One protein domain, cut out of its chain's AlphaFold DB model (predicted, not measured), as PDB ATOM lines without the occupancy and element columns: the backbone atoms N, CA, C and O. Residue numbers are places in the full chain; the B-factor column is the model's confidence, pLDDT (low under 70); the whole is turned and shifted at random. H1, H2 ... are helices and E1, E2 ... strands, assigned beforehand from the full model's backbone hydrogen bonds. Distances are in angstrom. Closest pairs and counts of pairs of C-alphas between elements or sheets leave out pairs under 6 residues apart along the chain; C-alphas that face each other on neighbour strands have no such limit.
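This is residues 9 to 68 of the 72 residues of a protein of Helicobacter ailurogastricus (UniProt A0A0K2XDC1). A strongly twisted, curled sheet of four strands, like part of a barrel, makes the body, and from it a long tail, residues 48 to 68, sticks out and ends in the lone helix H1, far from the sheet. The printed part has 60 residues with four named strands and one named helix, in the order E1 E2 E3 E4 H1; the sheet has the same strand order and is antiparallel throughout. The class is mixed, helices and strands. The whole is only just extended, close to loose, with a radius of gyration of the C-alphas of 15.8 A, and the tail makes much of the length in its spans of 46 by 21 by 21 A.

E3, residues 28 to 36, is the longest strand at 24.7 A. E2 is residues 20 to 25, 15.9 A, and E4 is residues 39 to 45, 15.7 A. E1, residues 12 to 15, begins at C-alpha 12 (101.546, 111.972, 165.789). H1, residues 58 to 66, measures 12.1 A and ends at C-alpha 66 (83.904, 121.493, 149.455).

The strands form a meander, each the antiparallel neighbour of the one before, and three hairpins. E3 pairs with E2 over residues 28 to 32, with N 30 and O 23 at 2.8 A, and with E4 over residues 32 to 36, with N 35 and O 42 at 2.9 A. Between E1 and E2, N 13 and O 22 are 2.9 A apart. E1 and E4 are the edge strands. H1 is not on the sheet, and its O i to N i+4 pairs are within hydrogen-bond range.

The C-alphas farthest apart, of Gly 38 and Asp 68, are 48.4 A apart. The printed part has no cut. The link from E4 to H1, 12 residues, is long. Residues 67 to 68 have pLDDT under 70.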
ATOM      1  N   LYS A   9      95.874 113.163 166.325       86.88
ATOM      2  CA  LYS A   9      95.484 111.795 166.713       86.88
ATOM      3  C   LYS A   9      95.972 110.727 165.733       86.88
ATOM      4  O   LYS A   9      96.113 109.578 166.136       86.88
ATOM      5  N   GLN A  10      96.193 111.095 164.473       89.19
ATOM      6  CA  GLN A  10      96.496 110.153 163.393       89.19
ATOM      7  C   GLN A  10      97.952 110.241 162.935       89.19
ATOM      8  O   GLN A  10      98.569 109.226 162.621       89.19
ATOM      9  N   ASP A  11      98.499 111.452 162.890       92.06
ATOM     10  CA  ASP A  11      99.820 111.726 162.340       92.06
ATOM     11  C   ASP A  11     100.917 111.782 163.408       92.06
ATOM     12  O   ASP A  11     102.092 111.679 163.055       92.06
ATOM     13  N   HIS A  12     100.574 111.964 164.690       93.31
ATOM     14  CA  HIS A  12     101.546 111.972 165.789       93.31
ATOM     15  C   HIS A  12     101.938 110.555 166.192       93.31
ATOM     16  O   HIS A  12     101.114 109.645 166.265       93.31
ATOM     17  N   SER A  13     103.209 110.391 166.532       93.44
ATOM     18  CA  SER A  13     103.717 109.181 167.157       93.44
ATOM     19  C   SER A  13     104.821 109.513 168.153       93.44
ATOM     20  O   SER A  13     105.548 110.496 168.008       93.44
ATOM     21  N   TYR A  14     104.957 108.667 169.175       92.19
ATOM     22  CA  TYR A  14     106.052 108.747 170.135       92.19
ATOM     23  C   TYR A  14     106.970 107.530 170.001       92.19
ATOM     24  O   TYR A  14     106.554 106.381 170.170       92.19
ATOM     25  N   LYS A  15     108.251 107.777 169.714       92.44
ATOM     26  CA  LYS A  15     109.279 106.739 169.587       92.44
ATOM     27  C   LYS A  15     109.996 106.543 170.918       92.44
ATOM     28  O   LYS A  15     110.995 107.205 171.194       92.44
ATOM     29  N   HIS A  16     109.529 105.581 171.718       90.88
ATOM     30  CA  HIS A  16     110.055 105.304 173.066       90.88
ATOM     31  C   HIS A  16     111.578 105.108 173.133       90.88
ATOM     32  O   HIS A  16     112.216 105.657 174.028       90.88
ATOM     33  N   LYS A  17     112.169 104.351 172.196       92.44
ATOM     34  CA  LYS A  17     113.619 104.070 172.194       92.44
ATOM     35  C   LYS A  17     114.463 105.332 172.019       92.44
ATOM     36  O   LYS A  17     115.522 105.452 172.621       92.44
ATOM     37  N   GLU A  18     113.980 106.267 171.210       91.56
ATOM     38  CA  GLU A  18     114.688 107.510 170.898       91.56
ATOM     39  C   GLU A  18     114.246 108.680 171.782       91.56
ATOM     40  O   GLU A  18     114.896 109.721 171.769       91.56
ATOM     41  N   ARG A  19     113.154 108.506 172.543       89.00
ATOM     42  CA  ARG A  19     112.483 109.548 173.333       89.00
ATOM     43  C   ARG A  19     112.140 110.777 172.489       89.00
ATOM     44  O   ARG A  19     112.455 111.907 172.857       89.00
ATOM     45  N   LYS A  20     111.528 110.539 171.326       91.19
ATOM     46  CA  LYS A  20     111.168 111.586 170.362       91.19
ATOM     47  C   LYS A  20     109.694 111.540 170.016       91.19
ATOM     48  O   LYS A  20     109.157 110.479 169.702       91.19
ATOM     49  N   ASP A  21     109.104 112.722 169.972       92.56
ATOM     50  CA  ASP A  21     107.832 112.971 169.319       92.56
ATOM     51  C   ASP A  21     108.056 113.180 167.819       92.56
ATOM     52  O   ASP A  21     108.959 113.911 167.396       92.56
ATOM     53  N   THR A  22     107.235 112.536 167.002       94.44
ATOM     54  CA  THR A  22     107.267 112.635 165.543       94.44
ATOM     55  C   THR A  22     105.880 112.914 164.989       94.44
ATOM     56  O   THR A  22     104.867 112.614 165.617       94.44
ATOM     57  N   ILE A  23     105.839 113.519 163.805       93.38
ATOM     58  CA  ILE A  23     104.617 113.755 163.048       93.38
ATOM     59  C   ILE A  23     104.819 113.354 161.591       93.38
ATOM     60  O   ILE A  23     105.880 113.620 161.013       93.38
ATOM     61  N   ARG A  24     103.828 112.695 160.989       91.38
ATOM     62  CA  ARG A  24     103.885 112.282 159.585       91.38
ATOM     63  C   ARG A  24     103.298 113.362 158.681       91.38
ATOM     64  O   ARG A  24     102.166 113.790 158.858       91.38
ATOM     65  N   ILE A  25     104.069 113.786 157.683       86.69
ATOM     66  CA  ILE A  25     103.661 114.787 156.693       86.69
ATOM     67  C   ILE A  25     104.041 114.261 155.316       86.69
ATOM     68  O   ILE A  25     105.210 113.967 155.065       86.69
ATOM     69  N   HIS A  26     103.059 114.109 154.423       82.12
ATOM     70  CA  HIS A  26     103.276 113.557 153.077       82.12
ATOM     71  C   HIS A  26     104.042 112.217 153.078       82.12
ATOM     72  O   HIS A  26     104.945 111.999 152.272       82.12
ATOM     73  N   GLY A  27     103.725 111.333 154.030       83.69
ATOM     74  CA  GLY A  27     104.381 110.028 154.171       83.69
ATOM     75  C   GLY A  27     105.803 110.067 154.747       83.69
ATOM     76  O   GLY A  27     106.400 109.011 154.930       83.69
ATOM     77  N   LYS A  28     106.342 111.248 155.075       88.38
ATOM     78  CA  LYS A  28     107.646 111.408 155.731       88.38
ATOM     79  C   LYS A  28     107.459 111.724 157.208       88.38
ATOM     80  O   LYS A  28     106.637 112.565 157.564       88.38
ATOM     81  N   GLU A  29     108.241 111.084 158.068       92.19
ATOM     82  CA  GLU A  29     108.285 111.439 159.485       92.19
ATOM     83  C   GLU A  29     109.176 112.663 159.704       92.19
ATOM     84  O   GLU A  29     110.296 112.745 159.194       92.19
ATOM     85  N   LYS A  30     108.682 113.609 160.498       92.75
ATOM     86  CA  LYS A  30     109.439 114.761 160.985       92.75
ATOM     87  C   LYS A  30     109.425 114.768 162.502       92.75
ATOM     88  O   LYS A  30     108.401 114.499 163.123       92.75
ATOM     89  N   GLN A  31     110.565 115.095 163.097       94.12
ATOM     90  CA  GLN A  31     110.678 115.226 164.542       94.12
ATOM     91  C   GLN A  31     110.017 116.523 165.023       94.12
ATOM     92  O   GLN A  31     110.255 117.602 164.474       94.12
ATOM     93  N   LEU A  32     109.229 116.403 166.087       92.81
ATOM     94  CA  LEU A  32     108.785 117.516 166.910       92.81
ATOM     95  C   LEU A  32     109.850 117.794 167.974       92.81
ATOM     96  O   LEU A  32     110.377 116.882 168.613       92.81
ATOM     97  N   VAL A  33     110.189 119.066 168.159       90.56
ATOM     98  CA  VAL A  33     111.248 119.487 169.086       90.56
ATOM     99  C   VAL A  33     110.621 120.306 170.203       90.56
ATOM    100  O   VAL A  33     109.809 121.182 169.923       90.56
ATOM    101  N   ALA A  34     110.992 120.053 171.458       88.50
ATOM    102  CA  ALA A  34     110.533 120.874 172.575       88.50
ATOM    103  C   ALA A  34     110.903 122.350 172.336       88.50
ATOM    104  O   ALA A  34     112.023 122.668 171.930       88.50
ATOM    105  N   MET A  35     109.955 123.261 172.557       88.19
ATOM    106  CA  MET A  35     110.209 124.696 172.395       88.19
ATOM    107  C   MET A  35     111.114 125.240 173.497       88.19
ATOM    108  O   MET A  35     111.947 126.101 173.230       88.19
ATOM    109  N   ASN A  36     110.969 124.699 174.706       85.25
ATOM    110  CA  ASN A  36     111.669 125.140 175.900       85.25
ATOM    111  C   ASN A  36     112.505 123.980 176.462       85.25
ATOM    112  O   ASN A  36     111.953 122.901 176.701       85.25
ATOM    113  N   PRO A  37     113.812 124.169 176.710       76.81
ATOM    114  CA  PRO A  37     114.618 123.180 177.420       76.81
ATOM    115  C   PRO A  37     114.002 122.860 178.790       76.81
ATOM    116  O   PRO A  37     113.670 123.764 179.550       76.81
ATOM    117  N   GLY A  38     113.810 121.575 179.096       74.12
ATOM    118  CA  GLY A  38     113.254 121.123 180.380       74.12
ATOM    119  C   GLY A  38     111.727 121.191 180.518       74.12
ATOM    120  O   GLY A  38     111.203 120.693 181.508       74.12
ATOM    121  N   ASN A  39     110.995 121.730 179.534       70.50
ATOM    122  CA  ASN A  39     109.530 121.741 179.533       70.50
ATOM    123  C   ASN A  39     108.988 120.969 178.319       70.50
ATOM    124  O   ASN A  39     109.090 121.419 177.178       70.50
ATOM    125  N   GLN A  40     108.394 119.802 178.586       70.62
ATOM    126  CA  GLN A  40     107.838 118.895 177.573       70.62
ATOM    127  C   GLN A  40     106.370 119.185 177.212       70.62
ATOM    128  O   GLN A  40     105.733 118.378 176.547       70.62
ATOM    129  N   ALA A  41     105.804 120.322 177.625       78.56
ATOM    130  CA  ALA A  41     104.417 120.653 177.294       78.56
ATOM    131  C   ALA A  41     104.247 121.166 175.851       78.56
ATOM    132  O   ALA A  41     103.219 120.912 175.225       78.56
ATOM    133  N   ASN A  42     105.252 121.873 175.314       85.50
ATOM    134  CA  ASN A  42     105.150 122.594 174.044       85.50
ATOM    135  C   ASN A  42     106.206 122.139 173.037       85.50
ATOM    136  O   ASN A  42     107.407 122.196 173.313       85.50
ATOM    137  N   TYR A  43     105.755 121.789 171.833       87.94
ATOM    138  CA  TYR A  43     106.604 121.329 170.738       87.94
ATOM    139  C   TYR A  43     106.482 122.233 169.513       87.94
ATOM    140  O   TYR A  43     105.415 122.771 169.227       87.94
ATOM    141  N   LYS A  44     107.578 122.355 168.762       90.19
ATOM    142  CA  LYS A  44     107.638 123.011 167.456       90.19
ATOM    143  C   LYS A  44     107.962 122.010 166.355       90.19
ATOM    144  O   LYS A  44     108.789 121.112 166.526       90.19
ATOM    145  N   LEU A  45     107.340 122.226 165.204       91.12
ATOM    146  CA  LEU A  45     107.662 121.572 163.944       91.12
ATOM    147  C   LEU A  45     108.495 122.535 163.097       91.12
ATOM    148  O   LEU A  45     108.096 123.677 162.887       91.12
ATOM    149  N   THR A  46     109.637 122.075 162.593       89.69
ATOM    150  CA  THR A  46     110.465 122.877 161.682       89.69
ATOM    151  C   THR A  46     110.194 122.465 160.236       89.69
ATOM    152  O   THR A  46     110.329 121.290 159.876       89.69
ATOM    153  N   LEU A  47     109.813 123.436 159.407       87.56
ATOM    154  CA  LEU A  47     109.573 123.275 157.973       87.56
ATOM    155  C   LEU A  47     110.538 124.166 157.192       87.56
ATOM    156  O   LEU A  47     110.837 125.284 157.606       87.56
ATOM    157  N   SER A  48     111.021 123.676 156.057       87.62
ATOM    158  CA  SER A  48     111.763 124.491 155.096       87.62
ATOM    159  C   SER A  48     110.800 125.217 154.156       87.62
ATOM    160  O   SER A  48     109.715 124.719 153.864       87.62
ATOM    161  N   LEU A  49     111.209 126.369 153.615       86.19
ATOM    162  CA  LEU A  49     110.375 127.136 152.675       86.19
ATOM    163  C   LEU A  49     109.964 126.315 151.440       86.19
ATOM    164  O   LEU A  49     108.869 126.497 150.926       86.19
ATOM    165  N   LYS A  50     110.807 125.371 150.999       85.19
ATOM    166  CA  LYS A  50     110.527 124.474 149.860       85.19
ATOM    167  C   LYS A  50     109.375 123.498 150.122       85.19
ATOM    168  O   LYS A  50     108.851 122.908 149.184       85.19
ATOM    169  N   GLU A  51     109.017 123.294 151.387       80.88
ATOM    170  CA  GLU A  51     107.918 122.423 151.810       80.88
ATOM    171  C   GLU A  51     106.601 123.190 151.963       80.88
ATOM    172  O   GLU A  51     105.553 122.571 152.142       80.88
ATOM    173  N   LEU A  52     106.641 124.522 151.890       82.06
ATOM    174  CA  LEU A  52     105.463 125.368 152.000       82.06
ATOM    175  C   LEU A  52     104.908 125.667 150.608       82.06
ATOM    176  O   LEU A  52     105.649 125.962 149.670       82.06
ATOM    177  N   LYS A  53     103.583 125.619 150.485       77.56
ATOM    178  CA  LYS A  53     102.877 126.119 149.304       77.56
ATOM    179  C   LYS A  53     102.373 127.538 149.570       77.56
ATOM    180  O   LYS A  53     102.021 127.833 150.714       77.56
ATOM    181  N   PRO A  54     102.320 128.411 148.549       81.19
ATOM    182  CA  PRO A  54     101.652 129.699 148.674       81.19
ATOM    183  C   PRO A  54     100.215 129.516 149.166       81.19
ATOM    184  O   PRO A  54      99.519 128.608 148.722       81.19
ATOM    185  N   ILE A  55      99.777 130.390 150.071       82.12
ATOM    186  CA  ILE A  55      98.401 130.398 150.593       82.12
ATOM    187  C   ILE A  55      97.449 131.243 149.729       82.12
ATOM    188  O   ILE A  55      96.251 131.319 149.991       82.12
ATOM    189  N   VAL A  56      97.970 131.910 148.696       86.88
ATOM    190  CA  VAL A  56      97.166 132.732 147.785       86.88
ATOM    191  C   VAL A  56      96.136 131.845 147.090       86.88
ATOM    192  O   VAL A  56      96.500 130.833 146.504       86.88
ATOM    193  N   GLY A  57      94.859 132.225 147.163       81.75
ATOM    194  CA  GLY A  57      93.764 131.450 146.574       81.75
ATOM    195  C   GLY A  57      93.308 130.246 147.405       81.75
ATOM    196  O   GLY A  57      92.440 129.501 146.953       81.75
ATOM    197  N   PHE A  58      93.855 130.038 148.612       83.75
ATOM    198  CA  PHE A  58      93.513 128.892 149.465       83.75
ATOM    199  C   PHE A  58      92.012 128.818 149.774       83.75
ATOM    200  O   PHE A  58      91.415 127.747 149.722       83.75
ATOM    201  N   THR A  59      91.368 129.955 150.055       83.81
ATOM    202  CA  THR A  59      89.926 130.001 150.328       83.81
ATOM    203  C   THR A  59      89.100 129.605 149.103       83.81
ATOM    204  O   THR A  59      88.141 128.845 149.228       83.81
ATOM    205  N   GLU A  60      89.457 130.095 147.918       86.75
ATOM    206  CA  GLU A  60      88.792 129.790 146.651       86.75
ATOM    207  C   GLU A  60      88.968 128.316 146.274       86.75
ATOM    208  O   GLU A  60      88.015 127.663 145.848       86.75
ATOM    209  N   GLU A  61      90.170 127.776 146.453       84.25
ATOM    210  CA  GLU A  61      90.479 126.366 146.230       84.25
ATOM    211  C   GLU A  61      89.724 125.450 147.208       84.25
ATOM    212  O   GLU A  61      89.159 124.442 146.781       84.25
ATOM    213  N   LEU A  62      89.625 125.815 148.494       82.62
ATOM    214  CA  LEU A  62      88.794 125.091 149.462       82.62
ATOM    215  C   LEU A  62      87.312 125.118 149.074       82.62
ATOM    216  O   LEU A  62      86.657 124.077 149.091       82.62
ATOM    217  N   LYS A  63      86.779 126.281 148.683       85.44
ATOM    218  CA  LYS A  63      85.389 126.398 148.213       85.44
ATOM    219  C   LYS A  63      85.131 125.538 146.976       85.44
ATOM    220  O   LYS A  63      84.074 124.938 146.892       85.44
ATOM    221  N   LYS A  64      86.083 125.412 146.049       84.56
ATOM    222  CA  LYS A  64      85.947 124.493 144.902       84.56
ATOM    223  C   LYS A  64      85.924 123.019 145.315       84.56
ATOM    224  O   LYS A  64      85.265 122.225 144.661       84.56
ATOM    225  N   LEU A  65      86.661 122.645 146.361       80.38
ATOM    226  CA  LEU A  65      86.721 121.256 146.833       80.38
ATOM    227  C   LEU A  65      85.507 120.854 147.681       80.38
ATOM    228  O   LEU A  65      85.123 119.689 147.651       80.38
ATOM    229  N   PHE A  66      84.935 121.787 148.447       80.19
ATOM    230  CA  PHE A  66      83.904 121.493 149.455       80.19
ATOM    231  C   PHE A  66      82.568 122.227 149.240       80.19
ATOM    232  O   PHE A  66      81.587 121.917 149.912       80.19
ATOM    233  N   GLY A  67      82.514 123.216 148.347       69.50
ATOM    234  CA  GLY A  67      81.382 124.134 148.180       69.50
ATOM    235  C   GLY A  67      80.216 123.610 147.344       69.50
ATOM    236  O   GLY A  67      79.149 124.214 147.396       69.50
ATOM    237  N   ASP A  68      80.364 122.481 146.648       61.53
ATOM    238  CA  ASP A  68      79.278 121.850 145.884       61.53
ATOM    239  C   ASP A  68      78.611 120.715 146.676       61.53
ATOM    240  O   ASP A  68      78.469 119.589 146.212       61.53
TER     241      ASP A  68